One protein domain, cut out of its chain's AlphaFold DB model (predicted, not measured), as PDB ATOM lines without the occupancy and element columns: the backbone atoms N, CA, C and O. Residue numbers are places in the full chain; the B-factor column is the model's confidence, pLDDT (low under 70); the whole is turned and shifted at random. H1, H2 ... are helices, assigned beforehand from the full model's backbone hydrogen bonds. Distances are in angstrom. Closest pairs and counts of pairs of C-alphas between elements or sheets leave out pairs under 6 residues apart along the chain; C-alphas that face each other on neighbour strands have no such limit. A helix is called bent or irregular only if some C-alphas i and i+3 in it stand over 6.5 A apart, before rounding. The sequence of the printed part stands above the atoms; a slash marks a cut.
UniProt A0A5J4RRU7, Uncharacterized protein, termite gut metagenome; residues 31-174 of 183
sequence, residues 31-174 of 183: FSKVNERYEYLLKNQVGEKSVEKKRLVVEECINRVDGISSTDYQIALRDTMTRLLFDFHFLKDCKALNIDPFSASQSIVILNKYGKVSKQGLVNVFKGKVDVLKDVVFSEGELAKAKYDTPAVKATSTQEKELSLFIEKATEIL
ATOM      1  N   PHE A  31     209.793 267.598 161.218       96.38
ATOM      2  CA  PHE A  31     208.881 267.983 162.302       96.38
ATOM      3  C   PHE A  31     208.567 269.490 162.324       96.38
ATOM      4  O   PHE A  31     207.408 269.896 162.331       96.38
ATOM      5  N   SER A  32     209.593 270.346 162.249       94.75
ATOM      6  CA  SER A  32     209.398 271.802 162.219       94.75
ATOM      7  C   SER A  32     208.686 272.265 160.948       94.75
ATOM      8  O   SER A  32     207.882 273.191 161.004       94.75
ATOM      9  N   LYS A  33     208.947 271.620 159.802       95.50
ATOM     10  CA  LYS A  33     208.258 271.936 158.539       95.50
ATOM     11  C   LYS A  33     206.762 271.616 158.613       95.50
ATOM     12  O   LYS A  33     205.970 272.392 158.079       95.50
ATOM     13  N   VAL A  34     206.376 270.518 159.273       96.62
ATOM     14  CA  VAL A  34     204.963 270.175 159.518       96.62
ATOM     15  C   VAL A  34     204.291 271.274 160.343       96.62
ATOM     16  O   VAL A  34     203.285 271.828 159.901       96.62
ATOM     17  N   ASN A  35     204.887 271.675 161.471       95.88
ATOM     18  CA  ASN A  35     204.301 272.690 162.358       95.88
ATOM     19  C   ASN A  35     204.216 274.076 161.696       95.88
ATOM     20  O   ASN A  35     203.226 274.783 161.863       95.88
ATOM     21  N   GLU A  36     205.215 274.461 160.893       94.19
ATOM     22  CA  GLU A  36     205.180 275.708 160.110       94.19
ATOM     23  C   GLU A  36     204.039 275.716 159.081       94.19
ATOM     24  O   GLU A  36     203.347 276.726 158.925       94.19
ATOM     25  N   ARG A  37     203.815 274.589 158.389       94.00
ATOM     26  CA  ARG A  37     202.686 274.442 157.457       94.00
ATOM     27  C   ARG A  37     201.350 274.481 158.193       94.00
ATOM     28  O   ARG A  37     200.452 275.196 157.748       94.00
ATOM     29  N   TYR A  38     201.235 273.770 159.313       93.31
ATOM     30  CA  TYR A  38     200.031 273.773 160.138       93.31
ATOM     31  C   TYR A  38     199.690 275.187 160.624       93.31
ATOM     32  O   TYR A  38     198.564 275.647 160.438       93.31
ATOM     33  N   GLU A  39     200.669 275.916 161.172       90.75
ATOM     34  CA  GLU A  39     200.489 277.298 161.631       90.75
ATOM     35  C   GLU A  39     199.968 278.199 160.499       90.75
ATOM     36  O   GLU A  39     199.030 278.981 160.697       90.75
ATOM     37  N   TYR A  40     200.542 278.068 159.300       90.00
ATOM     38  CA  TYR A  40     200.113 278.824 158.125       90.00
ATOM     39  C   TYR A  40     198.668 278.504 157.720       90.00
ATOM     40  O   TYR A  40     197.872 279.424 157.515       90.00
ATOM     41  N   LEU A  41     198.306 277.221 157.630       88.06
ATOM     42  CA  LEU A  41     196.949 276.804 157.264       88.06
ATOM     43  C   LEU A  41     195.925 277.256 158.304       88.06
ATOM     44  O   LEU A  41     194.881 277.801 157.943       88.06
ATOM     45  N   LEU A  42     196.246 277.117 159.591       82.75
ATOM     46  CA  LEU A  42     195.369 277.550 160.669       82.75
ATOM     47  C   LEU A  42     195.142 279.062 160.634       82.75
ATOM     48  O   LEU A  42     194.027 279.513 160.882       82.75
ATOM     49  N   LYS A  43     196.166 279.864 160.321       81.44
ATOM     50  CA  LYS A  43     196.027 281.325 160.212       81.44
ATOM     51  C   LYS A  43     195.069 281.739 159.089       81.44
ATOM     52  O   LYS A  43     194.375 282.739 159.241       81.44
ATOM     53  N   ASN A  44     195.027 280.972 158.001       80.50
ATOM     54  CA  ASN A  44     194.255 281.302 156.800       80.50
ATOM     55  C   ASN A  44     192.880 280.614 156.736       80.50
ATOM     56  O   ASN A  44     192.095 280.909 155.838       80.50
ATOM     57  N   GLN A  45     192.567 279.711 157.669       74.44
ATOM     58  CA  GLN A  45     191.239 279.103 157.766       74.44
ATOM     59  C   GLN A  45     190.197 280.093 158.300       74.44
ATOM     60  O   GLN A  45     190.367 280.671 159.379       74.44
ATOM     61  N   VAL A  46     189.090 280.210 157.562       57.28
ATOM     62  CA  VAL A  46     187.886 280.962 157.933       57.28
ATOM     63  C   VAL A  46     186.888 280.004 158.595       57.28
ATOM     64  O   VAL A  46     186.590 278.950 158.038       57.28
ATOM     65  N   GLY A  47     186.373 280.365 159.773       61.72
ATOM     66  CA  GLY A  47     185.352 279.600 160.500       61.72
ATOM     67  C   GLY A  47     185.855 278.846 161.736       61.72
ATOM     68  O   GLY A  47     187.014 278.962 162.141       61.72
ATOM     69  N   GLU A  48     184.941 278.098 162.356       63.56
ATOM     70  CA  GLU A  48     185.174 277.368 163.603       63.56
ATOM     71  C   GLU A  48     186.099 276.157 163.401       63.56
ATOM     72  O   GLU A  48     185.919 275.325 162.497       63.56
ATOM     73  N   LYS A  49     187.113 276.080 164.265       77.88
ATOM     74  CA  LYS A  49     188.226 275.130 164.201       77.88
ATOM     75  C   LYS A  49     188.037 274.069 165.273       77.88
ATOM     76  O   LYS A  49     188.670 274.154 166.321       77.88
ATOM     77  N   SER A  50     187.157 273.104 165.007       87.38
ATOM     78  CA  SER A  50     186.992 271.950 165.892       87.38
ATOM     79  C   SER A  50     188.298 271.155 166.007       87.38
ATOM     80  O   SER A  50     189.171 271.231 165.130       87.38
ATOM     81  N   VAL A  51     188.424 270.380 167.082       89.38
ATOM     82  CA  VAL A  51     189.604 269.549 167.354       89.38
ATOM     83  C   VAL A  51     189.836 268.537 166.227       89.38
ATOM     84  O   VAL A  51     190.966 268.365 165.769       89.38
ATOM     85  N   GLU A  52     188.769 267.942 165.692       90.38
ATOM     86  CA  GLU A  52     188.826 266.969 164.595       90.38
ATOM     87  C   GLU A  52     189.372 267.611 163.320       90.38
ATOM     88  O   GLU A  52     190.233 267.045 162.648       90.38
ATOM     89  N   LYS A  53     188.932 268.837 163.003       89.31
ATOM     90  CA  LYS A  53     189.478 269.577 161.859       89.31
ATOM     91  C   LYS A  53     190.958 269.870 162.062       89.31
ATOM     92  O   LYS A  53     191.735 269.687 161.130       89.31
ATOM     93  N   LYS A  54     191.367 270.301 163.259       91.12
ATOM     94  CA  LYS A  54     192.786 270.540 163.568       91.12
ATOM     95  C   LYS A  54     193.613 269.271 163.380       91.12
ATOM     96  O   LYS A  54     194.667 269.342 162.751       91.12
ATOM     97  N   ARG A  55     193.105 268.118 163.823       93.75
ATOM     98  CA  ARG A  55     193.737 266.814 163.595       93.75
ATOM     99  C   ARG A  55     193.924 266.508 162.114       93.75
ATOM    100  O   ARG A  55     195.052 266.259 161.699       93.75
ATOM    101  N   LEU A  56     192.865 266.632 161.317       92.75
ATOM    102  CA  LEU A  56     192.935 266.409 159.870       92.75
ATOM    103  C   LEU A  56     193.948 267.338 159.187       92.75
ATOM    104  O   LEU A  56     194.680 266.909 158.300       92.75
ATOM    105  N   VAL A  57     194.040 268.605 159.613       92.94
ATOM    106  CA  VAL A  57     195.053 269.527 159.072       92.94
ATOM    107  C   VAL A  57     196.469 269.087 159.446       92.94
ATOM    108  O   VAL A  57     197.360 269.177 158.603       92.94
ATOM    109  N   VAL A  58     196.702 268.621 160.680       94.81
ATOM    110  CA  VAL A  58     198.015 268.091 161.082       94.81
ATOM    111  C   VAL A  58     198.375 266.866 160.239       94.81
ATOM    112  O   VAL A  58     199.466 266.831 159.675       94.81
ATOM    113  N   GLU A  59     197.462 265.905 160.099       95.25
ATOM    114  CA  GLU A  59     197.670 264.684 159.307       95.25
ATOM    115  C   GLU A  59     197.972 265.005 157.835       95.25
ATOM    116  O   GLU A  59     198.940 264.495 157.269       95.25
ATOM    117  N   GLU A  60     197.237 265.943 157.236       94.69
ATOM    118  CA  GLU A  60     197.508 266.418 155.878       94.69
ATOM    119  C   GLU A  60     198.879 267.106 155.762       94.69
ATOM    120  O   GLU A  60     199.581 266.957 154.760       94.69
ATOM    121  N   CYS A  61     199.303 267.854 156.786       95.75
ATOM    122  CA  CYS A  61     200.634 268.463 156.802       95.75
ATOM    123  C   CYS A  61     201.745 267.414 156.885       95.75
ATOM    124  O   CYS A  61     202.767 267.592 156.223       95.75
ATOM    125  N   ILE A  62     201.550 266.344 157.663       96.69
ATOM    126  CA  ILE A  62     202.487 265.216 157.757       96.69
ATOM    127  C   ILE A  62     202.629 264.553 156.385       96.69
ATOM    128  O   ILE A  62     203.742 264.436 155.883       96.69
ATOM    129  N   ASN A  63     201.512 264.233 155.723       95.62
ATOM    130  CA  ASN A  63     201.512 263.575 154.410       95.62
ATOM    131  C   ASN A  63     202.194 264.400 153.303       95.62
ATOM    132  O   ASN A  63     202.657 263.846 152.310       95.62
ATOM    133  N   ARG A  64     202.257 265.729 153.455       94.50
ATOM    134  CA  ARG A  64     202.881 266.651 152.489       94.50
ATOM    135  C   ARG A  64     204.349 266.969 152.777       94.50
ATOM    136  O   ARG A  64     204.946 267.758 152.036       94.50
ATOM    137  N   VAL A  65     204.914 266.475 153.878       94.75
ATOM    138  CA  VAL A  65     206.311 266.725 154.246       94.75
ATOM    139  C   VAL A  65     207.098 265.432 154.119       94.75
ATOM    140  O   VAL A  65     206.940 264.514 154.912       94.75
ATOM    141  N   ASP A  66     208.012 265.401 153.153       92.94
ATOM    142  CA  ASP A  66     208.910 264.263 152.983       92.94
ATOM    143  C   ASP A  66     209.835 264.086 154.197       92.94
ATOM    144  O   ASP A  66     210.359 265.057 154.762       92.94
ATOM    145  N   GLY A  67     210.084 262.824 154.551       92.38
ATOM    146  CA  GLY A  67     211.040 262.449 155.593       92.38
ATOM    147  C   GLY A  67     210.482 262.453 157.018       92.38
ATOM    148  O   GLY A  67     211.267 262.560 157.959       92.38
ATOM    149  N   ILE A  68     209.160 262.360 157.192       96.75
ATOM    150  CA  ILE A  68     208.535 262.124 158.498       96.75
ATOM    151  C   ILE A  68     207.272 261.270 158.354       96.75
ATOM    152  O   ILE A  68     206.422 261.552 157.513       96.75
ATOM    153  N   SER A  69     207.147 260.223 159.167       97.00
ATOM    154  CA  SER A  69     205.899 259.461 159.287       97.00
ATOM    155  C   SER A  69     204.976 260.061 160.357       97.00
ATOM    156  O   SER A  69     205.400 260.874 161.181       97.00
ATOM    157  N   SER A  70     203.709 259.636 160.389       96.94
ATOM    158  CA  SER A  70     202.780 260.027 161.466       96.94
ATOM    159  C   SER A  70     203.299 259.609 162.846       96.94
ATOM    160  O   SER A  70     203.268 260.403 163.787       96.94
ATOM    161  N   THR A  71     203.867 258.406 162.952       97.25
ATOM    162  CA  THR A  71     204.474 257.908 164.190       97.25
ATOM    163  C   THR A  71     205.678 258.754 164.600       97.25
ATOM    164  O   THR A  71     205.714 259.231 165.730       97.25
ATOM    165  N   ASP A  72     206.611 259.037 163.682       97.50
ATOM    166  CA  ASP A  72     207.787 259.875 163.978       97.50
ATOM    167  C   ASP A  72     207.387 261.287 164.423       97.50
ATOM    168  O   ASP A  72     207.994 261.869 165.326       97.50
ATOM    169  N   TYR A  73     206.338 261.841 163.811       98.31
ATOM    170  CA  TYR A  73     205.779 263.124 164.214       98.31
ATOM    171  C   TYR A  73     205.220 263.082 165.638       98.31
ATOM    172  O   TYR A  73     205.529 263.968 166.433       98.31
ATOM    173  N   GLN A  74     204.431 262.060 165.979       98.25
ATOM    174  CA  GLN A  74     203.860 261.903 167.319       98.25
ATOM    175  C   GLN A  74     204.945 261.693 168.386       98.25
ATOM    176  O   GLN A  74     204.848 262.276 169.467       98.25
ATOM    177  N   ILE A  75     206.014 260.953 168.070       98.06
ATOM    178  CA  ILE A  75     207.191 260.810 168.941       98.06
ATOM    179  C   ILE A  75     207.836 262.180 169.190       98.06
ATOM    180  O   ILE A  75     207.984 262.601 170.338       98.06
ATOM    181  N   ALA A  76     208.163 262.915 168.122       98.12
ATOM    182  CA  ALA A  76     208.804 264.227 168.227       98.12
ATOM    183  C   ALA A  76     207.919 265.268 168.936       98.12
ATOM    184  O   ALA A  76     208.422 266.121 169.682       98.12
ATOM    185  N   LEU A  77     206.602 265.190 168.727       98.25
ATOM    186  CA  LEU A  77     205.604 265.984 169.435       98.25
ATOM    187  C   LEU A  77     205.661 265.686 170.934       98.25
ATOM    188  O   LEU A  77     205.870 266.619 171.710       98.25
ATOM    189  N   ARG A  78     205.567 264.407 171.327       98.12
ATOM    190  CA  ARG A  78     205.638 263.987 172.734       98.12
ATOM    191  C   ARG A  78     206.933 264.453 173.391       98.12
ATOM    192  O   ARG A  78     206.875 265.102 174.427       98.12
ATOM    193  N   ASP A  79     208.083 264.217 172.767       97.88
ATOM    194  CA  ASP A  79     209.384 264.609 173.324       97.88
ATOM    195  C   ASP A  79     209.515 266.129 173.499       97.88
ATOM    196  O   ASP A  79     210.110 266.624 174.461       97.88
ATOM    197  N   THR A  80     208.947 266.907 172.577       97.62
ATOM    198  CA  THR A  80     208.952 268.371 172.683       97.62
ATOM    199  C   THR A  80     207.984 268.866 173.752       97.62
ATOM    200  O   THR A  80     208.339 269.786 174.489       97.62
ATOM    201  N   MET A  81     206.815 268.235 173.890       97.88
ATOM    202  CA  MET A  81     205.889 268.495 174.993       97.88
ATOM    203  C   MET A  81     206.551 268.201 176.340       97.88
ATOM    204  O   MET A  81     206.552 269.075 177.199       97.88
ATOM    205  N   THR A  82     207.192 267.039 176.504       97.69
ATOM    206  CA  THR A  82     207.900 266.663 177.740       97.69
ATOM    207  C   THR A  82     208.929 267.717 178.146       97.69
ATOM    208  O   THR A  82     208.964 268.126 179.303       97.69
ATOM    209  N   ARG A  83     209.718 268.234 177.194       96.94
ATOM    210  CA  ARG A  83     210.679 269.317 177.470       96.94
ATOM    211  C   ARG A  83     210.019 270.598 177.972       96.94
ATOM    212  O   ARG A  83     210.611 271.279 178.799       96.94
ATOM    213  N   LEU A  84     208.841 270.947 177.454       96.38
ATOM    214  CA  LEU A  84     208.102 272.118 177.922       96.38
ATOM    215  C   LEU A  84     207.461 271.868 179.292       96.38
ATOM    216  O   LEU A  84     207.482 272.747 180.140       96.38
ATOM    217  N   LEU A  85     206.938 270.664 179.524       96.88
ATOM    218  CA  LEU A  85     206.359 270.268 180.807       96.88
ATOM    219  C   LEU A  85     207.400 270.279 181.932       96.88
ATOM    220  O   LEU A  85     207.071 270.623 183.059       96.88
ATOM    221  N   PHE A  86     208.660 269.964 181.631       95.19
ATOM    222  CA  PHE A  86     209.753 270.033 182.607       95.19
ATOM    223  C   PHE A  86     210.185 271.472 182.941       95.19
ATOM    224  O   PHE A  86     210.970 271.677 183.867       95.19
ATOM    225  N   ASP A  87     209.673 272.474 182.222       94.88
ATOM    226  CA  ASP A  87     209.872 273.877 182.563       94.88
ATOM    227  C   ASP A  87     208.847 274.325 183.615       94.88
ATOM    228  O   ASP A  87     207.664 274.538 183.343       94.88
ATOM    229  N   PHE A  88     209.315 274.517 184.846       92.38
ATOM    230  CA  PHE A  88     208.474 274.973 185.951       92.38
ATOM    231  C   PHE A  88     207.884 276.372 185.739       92.38
ATOM    232  O   PHE A  88     206.844 276.669 186.325       92.38
ATOM    233  N   HIS A  89     208.494 277.235 184.917       92.81
ATOM    234  CA  HIS A  89     207.883 278.525 184.578       92.81
ATOM    235  C   HIS A  89     206.641 278.316 183.717       92.81
ATOM    236  O   HIS A  89     205.607 278.922 183.980       92.81
ATOM    237  N   PHE A  90     206.709 277.395 182.754       95.75
ATOM    238  CA  PHE A  90     205.553 277.020 181.949       95.75
ATOM    239  C   PHE A  90     204.424 276.437 182.811       95.75
ATOM    240  O   PHE A  90     203.274 276.841 182.660       95.75
ATOM    241  N   LEU A  91     204.736 275.540 183.753       95.94
ATOM    242  CA  LEU A  91     203.716 274.981 184.649       95.94
ATOM    243  C   LEU A  91     203.082 276.048 185.560       95.94
ATOM    244  O   LEU A  91     201.870 276.024 185.774       95.94
ATOM    245  N   LYS A  92     203.875 277.006 186.062       94.19
ATOM    246  CA  LYS A  92     203.361 278.159 186.823       94.19
ATOM    247  C   LYS A  92     202.425 279.016 185.982       94.19
ATOM    248  O   LYS A  92     201.341 279.342 186.454       94.19
ATOM    249  N   ASP A  93     202.808 279.327 184.746       94.00
ATOM    250  CA  ASP A  93     201.961 280.082 183.824       94.00
ATOM    251  C   ASP A  93     200.633 279.351 183.562       94.00
ATOM    252  O   ASP A  93     199.570 279.968 183.616       94.00
ATOM    253  N   CYS A  94     200.668 278.035 183.320       95.12
ATOM    254  CA  CYS A  94     199.458 277.226 183.141       95.12
ATOM    255  C   CYS A  94     198.551 277.273 184.378       95.12
ATOM    256  O   CYS A  94     197.344 277.468 184.236       95.12
ATOM    257  N   LYS A  95     199.127 277.159 185.583       93.50
ATOM    258  CA  LYS A  95     198.390 277.258 186.852       93.50
ATOM    259  C   LYS A  95     197.748 278.637 187.025       93.50
ATOM    260  O   LYS A  95     196.551 278.710 187.285       93.50
ATOM    261  N   ALA A  96     198.510 279.713 186.824       91.88
ATOM    262  CA  ALA A  96     198.028 281.089 186.954       91.88
ATOM    263  C   ALA A  96     196.921 281.425 185.939       91.88
ATOM    264  O   ALA A  96     195.996 282.177 186.235       91.88
ATOM    265  N   LEU A  97     196.997 280.846 184.738       91.75
ATOM    266  CA  LEU A  97     196.009 281.041 183.675       91.75
ATOM    267  C   LEU A  97     194.851 280.029 183.720       91.75
ATOM    268  O   LEU A  97     193.960 280.107 182.874       91.75
ATOM    269  N   ASN A  98     194.854 279.096 184.679       92.44
ATOM    270  CA  ASN A  98     193.895 277.995 184.797       92.44
ATOM    271  C   ASN A  98     193.732 277.191 183.488       92.44
ATOM    272  O   ASN A  98     192.623 276.972 182.994       92.44
ATOM    273  N   ILE A  99     194.859 276.792 182.894       94.25
ATOM    274  CA  ILE A  99     194.919 275.992 181.666       94.25
ATOM    275  C   ILE A  99     195.536 274.638 181.997       94.25
ATOM    276  O   ILE A  99     196.529 274.561 182.719       94.25
ATOM    277  N   ASP A 100     194.983 273.577 181.420       96.19
ATOM    278  CA  ASP A 100     195.571 272.246 181.501       96.19
ATOM    279  C   ASP A 100     196.964 272.213 180.816       96.19
ATOM    280  O   ASP A 100     197.073 272.492 179.615       96.19
ATOM    281  N   PRO A 101     198.053 271.875 181.540       97.38
ATOM    282  CA  PRO A 101     199.401 271.882 180.974       97.38
ATOM    283  C   PRO A 101     199.593 270.913 179.803       97.38
ATOM    284  O   PRO A 101     200.399 271.188 178.906       97.38
ATOM    285  N   PHE A 102     198.863 269.791 179.780       98.00
ATOM    286  CA  PHE A 102     198.979 268.803 178.710       98.00
ATOM    287  C   PHE A 102     198.485 269.376 177.373       98.00
ATOM    288  O   PHE A 102     199.261 269.454 176.413       98.00
ATOM    289  N   SER A 103     197.238 269.847 177.323       97.12
ATOM    290  CA  SER A 103     196.636 270.500 176.151       97.12
ATOM    291  C   SER A 103     197.422 271.736 175.713       97.12
ATOM    292  O   SER A 103     197.752 271.874 174.527       97.12
ATOM    293  N   ALA A 104     197.839 272.574 176.671       97.44
ATOM    294  CA  ALA A 104     198.637 273.757 176.384       97.44
ATOM    295  C   ALA A 104     199.961 273.391 175.712       97.44
ATOM    296  O   ALA A 104     200.293 273.948 174.660       97.44
ATOM    297  N   SER A 105     200.701 272.426 176.269       97.88
ATOM    298  CA  SER A 105     201.989 272.009 175.711       97.88
ATOM    299  C   SER A 105     201.845 271.468 174.289       97.88
ATOM    300  O   SER A 105     202.624 271.838 173.407       97.88
ATOM    301  N   GLN A 106     200.801 270.677 174.031       97.50
ATOM    302  CA  GLN A 106     200.528 270.136 172.708       97.50
ATOM    303  C   GLN A 106     200.230 271.247 171.700       97.50
ATOM    304  O   GLN A 106     200.867 271.328 170.646       97.50
ATOM    305  N   SER A 107     199.324 272.159 172.055       95.62
ATOM    306  CA  SER A 107     198.947 273.292 171.211       95.62
ATOM    307  C   SER A 107     200.140 274.199 170.905       95.62
ATOM    308  O   SER A 107     200.342 274.595 169.758       95.62
ATOM    309  N   ILE A 108     200.990 274.490 171.891       96.50
ATOM    310  CA  ILE A 108     202.192 275.325 171.724       96.50
ATOM    311  C   ILE A 108     203.185 274.699 170.754       96.50
ATOM    312  O   ILE A 108     203.772 275.408 169.928       96.50
ATOM    313  N   VAL A 109     203.402 273.390 170.866       97.00
ATOM    314  CA  VAL A 109     204.342 272.678 170.004       97.00
ATOM    315  C   VAL A 109     203.813 272.630 168.571       97.00
ATOM    316  O   VAL A 109     204.537 273.029 167.657       97.00
ATOM    317  N   ILE A 110     202.547 272.244 168.384       95.75
ATOM    318  CA  ILE A 110     201.902 272.167 167.065       95.75
ATOM    319  C   ILE A 110     201.836 273.555 166.396       95.75
ATOM    320  O   ILE A 110     202.115 273.687 165.207       95.75
ATOM    321  N   LEU A 111     201.554 274.622 167.156       93.56
ATOM    322  CA  LEU A 111     201.552 276.013 166.666       93.56
ATOM    323  C   LEU A 111     202.958 276.594 166.434       93.56
ATOM    324  O   LEU A 111     203.094 277.797 166.191       93.56
ATOM    325  N   ASN A 112     204.006 275.775 166.551       94.31
ATOM    326  CA  ASN A 112     205.400 276.180 166.393       94.31
ATOM    327  C   ASN A 112     205.804 277.346 167.326       94.31
ATOM    328  O   ASN A 112     206.581 278.236 166.963       94.31
ATOM    329  N   LYS A 113     205.249 277.379 168.547       95.12
ATOM    330  CA  LYS A 113     205.487 278.435 169.550       95.12
ATOM    331  C   LYS A 113     206.418 278.029 170.682       95.12
ATOM    332  O   LYS A 113     206.799 278.916 171.442       95.12
ATOM    333  N   TYR A 114     206.844 276.765 170.762       94.75
ATOM    334  CA  TYR A 114     207.726 276.253 171.825       94.75
ATOM    335  C   TYR A 114     208.892 277.202 172.151       94.75
ATOM    336  O   TYR A 114     209.001 277.691 173.271       94.75
ATOM    337  N   GLY A 115     209.706 277.561 171.151       93.50
ATOM    338  CA  GLY A 115     210.880 278.415 171.369       93.50
ATOM    339  C   GLY A 115     210.558 279.858 171.778       93.50
ATOM    340  O   GLY A 115     211.417 280.528 172.343       93.50
ATOM    341  N   LYS A 116     209.343 280.353 171.497       95.19
ATOM    342  CA  LYS A 116     208.883 281.666 171.974       95.19
ATOM    343  C   LYS A 116     208.385 281.570 173.410       95.19
ATOM    344  O   LYS A 116     208.796 282.385 174.224       95.19
ATOM    345  N   VAL A 117     207.564 280.564 173.721       95.88
ATOM    346  CA  VAL A 117     207.019 280.349 175.071       95.88
ATOM    347  C   VAL A 117     208.141 280.088 176.065       95.88
ATOM    348  O   VAL A 117     208.208 280.774 177.073       95.88
ATOM    349  N   SER A 118     209.091 279.213 175.730       92.88
ATOM    350  CA  SER A 118     210.246 278.923 176.590       92.88
ATOM    351  C   SER A 118     211.109 280.161 176.893       92.88
ATOM    352  O   SER A 118     211.801 280.197 177.902       92.88
ATOM    353  N   LYS A 119     211.072 281.201 176.046       94.62
ATOM    354  CA  LYS A 119     211.850 282.437 176.244       94.62
ATOM    355  C   LYS A 119     211.057 283.587 176.857       94.62
ATOM    356  O   LYS A 119     211.655 284.466 177.462       94.62
ATOM    357  N   GLN A 120     209.755 283.655 176.596       94.69
ATOM    358  CA  GLN A 120     208.933 284.838 176.869       94.69
ATOM    359  C   GLN A 120     207.772 284.553 177.827       94.69
ATOM    360  O   GLN A 120     207.143 285.504 178.282       94.69
ATOM    361  N   GLY A 121     207.473 283.289 178.127       93.44
ATOM    362  CA  GLY A 121     206.294 282.884 178.892       93.44
ATOM    363  C   GLY A 121     205.003 282.897 178.066       93.44
ATOM    364  O   GLY A 121     204.932 283.456 176.963       93.44
ATOM    365  N   LEU A 122     203.959 282.262 178.597       93.94
ATOM    366  CA  LEU A 122     202.671 282.111 177.914       93.94
ATOM    367  C   LEU A 122     201.953 283.440 177.718       93.94
ATOM    368  O   LEU A 122     201.467 283.727 176.620       93.94
ATOM    369  N   VAL A 123     201.922 284.258 178.772       90.81
ATOM    370  CA  VAL A 123     201.195 285.533 178.798       90.81
ATOM    371  C   VAL A 123     201.652 286.442 177.657       90.81
ATOM    372  O   VAL A 123     200.827 286.978 176.917       90.81
ATOM    373  N   ASN A 124     202.965 286.544 177.440       92.88
ATOM    374  CA  ASN A 124     203.534 287.409 176.407       92.88
ATOM    375  C   ASN A 124     203.311 286.876 174.989       92.88
ATOM    376  O   ASN A 124     203.050 287.652 174.064       92.88
ATOM    377  N   VAL A 125     203.399 285.555 174.797       95.00
ATOM    378  CA  VAL A 125     203.253 284.943 173.468       95.00
ATOM    379  C   VAL A 125     201.802 284.962 172.999       95.00
ATOM    380  O   VAL A 125     201.550 285.252 171.825       95.00
ATOM    381  N   PHE A 126     200.854 284.682 173.896       92.00
ATOM    382  CA  PHE A 126     199.437 284.552 173.549       92.00
ATOM    383  C   PHE A 126     198.605 285.798 173.862       92.00
ATOM    384  O   PHE A 126     197.500 285.919 173.333       92.00
ATOM    385  N   LYS A 127     199.126 286.759 174.637       90.00
ATOM    386  CA  LYS A 127     198.478 288.054 174.929       90.00
ATOM    387  C   LYS A 127     197.017 287.897 175.374       90.00
ATOM    388  O   LYS A 127     196.127 288.552 174.836       90.00
ATOM    389  N   GLY A 128     196.765 286.952 176.281       81.38
ATOM    390  CA  GLY A 128     195.427 286.633 176.795       81.38
ATOM    391  C   GLY A 128     194.560 285.737 175.897       81.38
ATOM    392  O   GLY A 128     193.525 285.260 176.345       81.38
ATOM    393  N   LYS A 129     194.974 285.429 174.659       86.88
ATOM    394  CA  LYS A 129     194.243 284.520 173.754       86.88
ATOM    395  C   LYS A 129     194.570 283.059 174.052       86.88
ATOM    396  O   LYS A 129     195.157 282.368 173.221       86.88
ATOM    397  N   VAL A 130     194.228 282.611 175.255       88.94
ATOM    398  CA  VAL A 130     194.587 281.279 175.760       88.94
ATOM    399  C   VAL A 130     193.614 280.177 175.343       88.94
ATOM    400  O   VAL A 130     193.960 279.006 175.426       88.94
ATOM    401  N   ASP A 131     192.436 280.517 174.814       88.31
ATOM    402  CA  ASP A 131     191.453 279.515 174.370       88.31
ATOM    403  C   ASP A 131     191.990 278.589 173.277       88.31
ATOM    404  O   ASP A 131     191.614 277.425 173.204       88.31
ATOM    405  N   VAL A 132     192.936 279.069 172.467       88.00
ATOM    406  CA  VAL A 132     193.586 278.262 171.422       88.00
ATOM    407  C   VAL A 132     194.466 277.137 171.975       88.00
ATOM    408  O   VAL A 132     194.936 276.321 171.186       88.00
ATOM    409  N   LEU A 133     194.727 277.132 173.286       93.00
ATOM    410  CA  LEU A 133     195.605 276.189 173.977       93.00
ATOM    411  C   LEU A 133     194.866 275.010 174.612       93.00
ATOM    412  O   LEU A 133     195.521 274.105 175.111       93.00
ATOM    413  N   LYS A 134     193.531 275.013 174.602       91.44
ATOM    414  CA  LYS A 134     192.704 274.002 175.283       91.44
ATOM    415  C   LYS A 134     192.523 272.716 174.476       91.44
ATOM    416  O   LYS A 134     191.970 271.741 174.977       91.44
ATOM    417  N   ASP A 135     192.982 272.704 173.232       90.31
ATOM    418  CA  ASP A 135     192.710 271.612 172.310       90.31
ATOM    419  C   ASP A 135     193.721 270.475 172.455       90.31
ATOM    420  O   ASP A 135     194.935 270.687 172.514       90.31
ATOM    421  N   VAL A 136     193.200 269.251 172.426       94.25
ATOM    422  CA  VAL A 136     193.974 268.008 172.456       94.25
ATOM    423  C   VAL A 136     193.764 267.278 171.136       94.25
ATOM    424  O   VAL A 136     192.730 266.656 170.919       94.25
ATOM    425  N   VAL A 137     194.742 267.370 170.235       94.56
ATOM    426  CA  VAL A 137     194.673 266.759 168.893       94.56
ATOM    427  C   VAL A 137     194.978 265.255 168.948       94.56
ATOM    428  O   VAL A 137     194.336 264.450 168.268       94.56
ATOM    429  N   PHE A 138     195.940 264.887 169.789       97.00
ATOM    430  CA  PHE A 138     196.353 263.529 170.107       97.00
ATOM    431  C   PHE A 138     196.253 263.318 171.614       97.00
ATOM    432  O   PHE A 138     196.771 264.112 172.405       97.00
ATOM    433  N   SER A 139     195.596 262.241 172.018       97.12
ATOM    434  CA  SER A 139     195.547 261.829 173.417       97.12
ATOM    435  C   SER A 139     196.930 261.403 173.920       97.12
ATOM    436  O   SER A 139     197.807 261.002 173.151       97.12
ATOM    437  N   GLU A 140     197.128 261.442 175.237       97.56
ATOM    438  CA  GLU A 140     198.379 260.984 175.846       97.56
ATOM    439  C   GLU A 140     198.687 259.519 175.514       97.56
ATOM    440  O   GLU A 140     199.836 259.184 175.222       97.56
ATOM    441  N   GLY A 141     197.655 258.669 175.497       97.44
ATOM    442  CA  GLY A 141     197.774 257.259 175.142       97.44
ATOM    443  C   GLY A 141     198.211 257.047 173.691       97.44
ATOM    444  O   GLY A 141     199.062 256.202 173.436       97.44
ATOM    445  N   GLU A 142     197.700 257.834 172.737       97.25
ATOM    446  CA  GLU A 142     198.172 257.784 171.343       97.25
ATOM    447  C   GLU A 142     199.653 258.157 171.243       97.25
ATOM    448  O   GLU A 142     200.440 257.416 170.655       97.25
ATOM    449  N   LEU A 143     200.054 259.252 171.895       98.00
ATOM    450  CA  LEU A 143     201.450 259.687 171.919       98.00
ATOM    451  C   LEU A 143     202.361 258.658 172.610       98.00
ATOM    452  O   LEU A 143     203.513 258.485 172.213       98.00
ATOM    453  N   ALA A 144     201.867 257.983 173.651       97.38
ATOM    454  CA  ALA A 144     202.611 256.946 174.363       97.38
ATOM    455  C   ALA A 144     202.802 255.712 173.485       97.38
ATOM    456  O   ALA A 144     203.920 255.217 173.373       97.38
ATOM    457  N   LYS A 145     201.740 255.257 172.812       97.62
ATOM    458  CA  LYS A 145     201.812 254.148 171.855       97.62
ATOM    459  C   LYS A 145     202.785 254.465 170.734       97.62
ATOM    460  O   LYS A 145     203.651 253.649 170.458       97.62
ATOM    461  N   ALA A 146     202.730 255.666 170.158       97.31
ATOM    462  CA  ALA A 146     203.689 256.067 169.131       97.31
ATOM    463  C   ALA A 146     205.149 255.965 169.606       97.31
ATOM    464  O   ALA A 146     206.012 255.581 168.825       97.31
ATOM    465  N   LYS A 147     205.422 256.282 170.879       97.00
ATOM    466  CA  LYS A 147     206.773 256.262 171.456       97.00
ATOM    467  C   LYS A 147     207.250 254.888 171.917       97.00
ATOM    468  O   LYS A 147     208.440 254.603 171.809       97.00
ATOM    469  N   TYR A 148     206.362 254.076 172.479       96.50
ATOM    470  CA  TYR A 148     206.745 252.872 173.219       96.50
ATOM    471  C   TYR A 148     206.281 251.568 172.571       96.50
ATOM    472  O   TYR A 148     206.857 250.522 172.877       96.50
ATOM    473  N   ASP A 149     205.281 251.595 171.683       96.31
ATOM    474  CA  ASP A 149     204.889 250.386 170.968       96.31
ATOM    475  C   ASP A 149     205.992 249.961 169.996       96.31
ATOM    476  O   ASP A 149     206.527 250.735 169.205       96.31
ATOM    477  N   THR A 150     206.262 248.666 170.008       93.19
ATOM    478  CA  THR A 150     207.055 247.963 169.005       93.19
ATOM    479  C   THR A 150     206.252 246.749 168.522       93.19
ATOM    480  O   THR A 150     205.186 246.450 169.072       93.19
ATOM    481  N   PRO A 151     206.731 245.994 167.517       92.88
ATOM    482  CA  PRO A 151     206.080 244.742 167.134       92.88
ATOM    483  C   PRO A 151     205.982 243.712 168.274       92.88
ATOM    484  O   PRO A 151     205.083 242.879 168.253       92.88
ATOM    485  N   ALA A 152     206.880 243.769 169.263       93.00
ATOM    486  CA  ALA A 152     206.969 242.785 170.346       93.00
ATOM    487  C   ALA A 152     206.442 243.287 171.702       93.00
ATOM    488  O   ALA A 152     206.114 242.479 172.567       93.00
ATOM    489  N   VAL A 153     206.380 244.604 171.912       94.62
ATOM    490  CA  VAL A 153     206.068 245.216 173.213       94.62
ATOM    491  C   VAL A 153     205.045 246.325 173.025       94.62
ATOM    492  O   VAL A 153     205.134 247.101 172.076       94.62
ATOM    493  N   LYS A 154     204.078 246.402 173.940       96.00
ATOM    494  CA  LYS A 154     203.069 247.462 173.988       96.00
ATOM    495  C   LYS A 154     203.345 248.428 175.128       96.00
ATOM    496  O   LYS A 154     203.887 248.020 176.157       96.00
ATOM    497  N   ALA A 155     202.951 249.685 174.939       93.88
ATOM    498  CA  ALA A 155     202.988 250.695 175.982       93.88
ATOM    499  C   ALA A 155     202.245 250.192 177.228       93.88
ATOM    500  O   ALA A 155     201.126 249.682 177.160       93.88
ATOM    501  N   THR A 156     202.892 250.317 178.381       96.00
ATOM    502  CA  THR A 156     202.278 249.988 179.669       96.00
ATOM    503  C   THR A 156     201.259 251.055 180.064       96.00
ATOM    504  O   THR A 156     201.376 252.218 179.679       96.00
ATOM    505  N   SER A 157     200.313 250.699 180.935       93.88
ATOM    506  CA  SER A 157     199.343 251.657 181.492       93.88
ATOM    507  C   SER A 157     200.002 252.847 182.203       93.88
ATOM    508  O   SER A 157     199.420 253.927 182.265       93.88
ATOM    509  N   THR A 158     201.217 252.659 182.732       94.69
ATOM    510  CA  THR A 158     202.014 253.731 183.345       94.69
ATOM    511  C   THR A 158     202.588 254.670 182.286       94.69
ATOM    512  O   THR A 158     202.467 255.881 182.426       94.69
ATOM    513  N   GLN A 159     203.149 254.137 181.198       95.56
ATOM    514  CA  GLN A 159     203.663 254.946 180.082       95.56
ATOM    515  C   GLN A 159     202.557 255.743 179.375       95.56
ATOM    516  O   GLN A 159     202.776 256.880 178.955       95.56
ATOM    517  N   GLU A 160     201.351 255.178 179.284       95.75
ATOM    518  CA  GLU A 160     200.172 255.859 178.734       95.75
ATOM    519  C   GLU A 160     199.701 257.060 179.570       95.75
ATOM    520  O   GLU A 160     198.940 257.876 179.054       95.75
ATOM    521  N   LYS A 161     200.155 257.180 180.826       96.19
ATOM    522  CA  LYS A 161     199.762 258.238 181.776       96.19
ATOM    523  C   LYS A 161     200.950 259.003 182.370       96.19
ATOM    524  O   LYS A 161     200.778 259.742 183.338       96.19
ATOM    525  N   GLU A 162     202.163 258.797 181.853       96.19
ATOM    526  CA  GLU A 162     203.392 259.309 182.472       96.19
ATOM    527  C   GLU A 162     203.418 260.846 182.566       96.19
ATOM    528  O   GLU A 162     203.899 261.394 183.556       96.19
ATOM    529  N   LEU A 163     202.895 261.547 181.555       96.75
ATOM    530  CA  LEU A 163     202.878 263.004 181.488       96.75
ATOM    531  C   LEU A 163     201.788 263.559 182.394       96.75
ATOM    532  O   LEU A 163     202.059 264.517 183.112       96.75
ATOM    533  N   SER A 164     200.600 262.948 182.413       96.12
ATOM    534  CA  SER A 164     199.542 263.333 183.358       96.12
ATOM    535  C   SER A 164     200.000 263.172 184.808       96.12
ATOM    536  O   SER A 164     199.861 264.098 185.603       96.12
ATOM    537  N   LEU A 165     200.623 262.034 185.138       96.31
ATOM    538  CA  LEU A 165     201.182 261.782 186.471       96.31
ATOM    539  C   LEU A 165     202.287 262.784 186.821       96.31
ATOM    540  O   LEU A 165     202.333 263.296 187.939       96.31
ATOM    541  N   PHE A 166     203.169 263.094 185.866       96.50
ATOM    542  CA  PHE A 166     204.187 264.120 186.061       96.50
ATOM    543  C   PHE A 166     203.558 265.493 186.329       96.50
ATOM    544  O   PHE A 166     203.955 266.156 187.283       96.50
ATOM    545  N   ILE A 167     202.575 265.913 185.527       96.69
ATOM    546  CA  ILE A 167     201.888 267.203 185.677       96.69
ATOM    547  C   ILE A 167     201.227 267.307 187.048       96.69
ATOM    548  O   ILE A 167     201.390 268.329 187.713       96.69
ATOM    549  N   GLU A 168     200.518 266.262 187.479       95.38
ATOM    550  CA  GLU A 168     199.876 266.195 188.793       95.38
ATOM    551  C   GLU A 168     200.901 266.471 189.902       95.38
ATOM    552  O   GLU A 168     200.779 267.448 190.645       95.38
ATOM    553  N   LYS A 169     201.982 265.682 189.943       95.88
ATOM    554  CA  LYS A 169     203.013 265.794 190.985       95.88
ATOM    555  C   LYS A 169     203.804 267.095 190.900       95.88
ATOM    556  O   LYS A 169     204.118 267.693 191.926       95.88
ATOM    557  N   ALA A 170     204.110 267.566 189.695       94.44
ATOM    558  CA  ALA A 170     204.814 268.826 189.500       94.44
ATOM    559  C   ALA A 170     203.952 270.026 189.921       94.44
ATOM    560  O   ALA A 170     204.473 270.985 190.484       94.44
ATOM    561  N   THR A 171     202.637 269.970 189.704       90.69
ATOM    562  CA  THR A 171     201.711 271.046 190.086       90.69
ATOM    563  C   THR A 171     201.480 271.098 191.598       90.69
ATOM    564  O   THR A 171     201.348 272.194 192.147       90.69
ATOM    565  N   GLU A 172     201.490 269.951 192.287       90.62
ATOM    566  CA  GLU A 172     201.407 269.863 193.757       90.62
ATOM    567  C   GLU A 172     202.547 270.612 194.461       90.62
ATOM    568  O   GLU A 172     202.325 271.250 195.491       90.62
ATOM    569  N   ILE A 173     203.759 270.562 193.899       91.31
ATOM    570  CA  ILE A 173     204.944 271.210 194.481       91.31
ATOM    571  C   ILE A 173     205.092 272.679 194.076       91.31
ATOM    572  O   ILE A 173     205.950 273.384 194.612       91.31
ATOM    573  N   LEU A 174     204.283 273.164 193.127       89.44
ATOM    574  CA  LEU A 174     204.283 274.582 192.788       89.44
ATOM    575  C   LEU A 174     203.765 275.394 193.976       89.44
ATOM    576  O   LEU A 174     202.723 275.036 194.537       89.44
TER     577      LEU A 174
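What this domain is: This is residues 31 to 174 of the 183 residues of an uncharacterized protein of termite gut metagenome (UniProt A0A5J4RRU7). What does one see first? Helices pack mostly crossed: H3, the longest, crosses short H5 in the core, with H1 and H2 at one end of this pair, H4 and H6 at the other. H8 crosses H3, H9 reaches from H8 past H5 to H4, H7 packs on H5, and residues 43 to 48 stick out. What is printed? The printed part has 144 residues, with nine named helices, H1 to H9 along the chain, and no named strand; the class is all helix. It is compact, with a radius of gyration of the C-alphas of 15.1 A and spans of 40 by 39 by 25 A.

How they stand to each other: What does the longest helix touch? H3, residues 70 to 85, touches the hub H5, residues 101 to 110, at a steep tilt of 54 degrees, closest at C-alphas 81 and 105, 5.3 A. It touches H8, residues 140 to 148, closest at C-alphas 75 and 147, 5.2 A, and H2, residues 51 to 63, at C-alphas 70 and 62, 6.4 A. What else touches H5? Among them are H1, residues 31 to 44, closest at C-alphas 35 and 110, 5.3 A, and H7, residues 130 to 133, at C-alphas 133 and 104, 4.6 A. What lies farther out? H4, residues 88 to 96, touches H6, residues 114 to 126, closest at C-alphas 93 and 122, 6.3 A. H9, residues 159 to 172, touches H8 with residues 159 to 164 alone, closest at C-alphas 160 and 141, 4.5 A. Are the backbones complete? Every O i to N i+4 pair is within hydrogen-bond range in H1, H2, H3, H4, H5 and H8, but 5 of 9 in H6 and 8 of 10 in H9; H7 is too short for one.

Where its parts are: Where are the anchors? H1 begins at C-alpha 31 (208.881, 267.983, 162.302) and H9 ends at C-alpha 172 (201.407, 269.863, 193.757). How long are the longer helices? H3 measures 22.2 A, H1 20.5 A and H9 20.4 A from first to last C-alpha. Which are irregular? H6 is, with C-alphas 119 and 122 9.3 A apart, and H9, with C-alphas 160 and 163 8.1 A apart.

The domain as a whole: How far does it reach? The C-alphas farthest apart, of Lys 127 and Ala 152, are 46.3 A apart. Is it continuous and confident? The printed part has no cut and no long link; pLDDT is under 70 at residues 46 to 48.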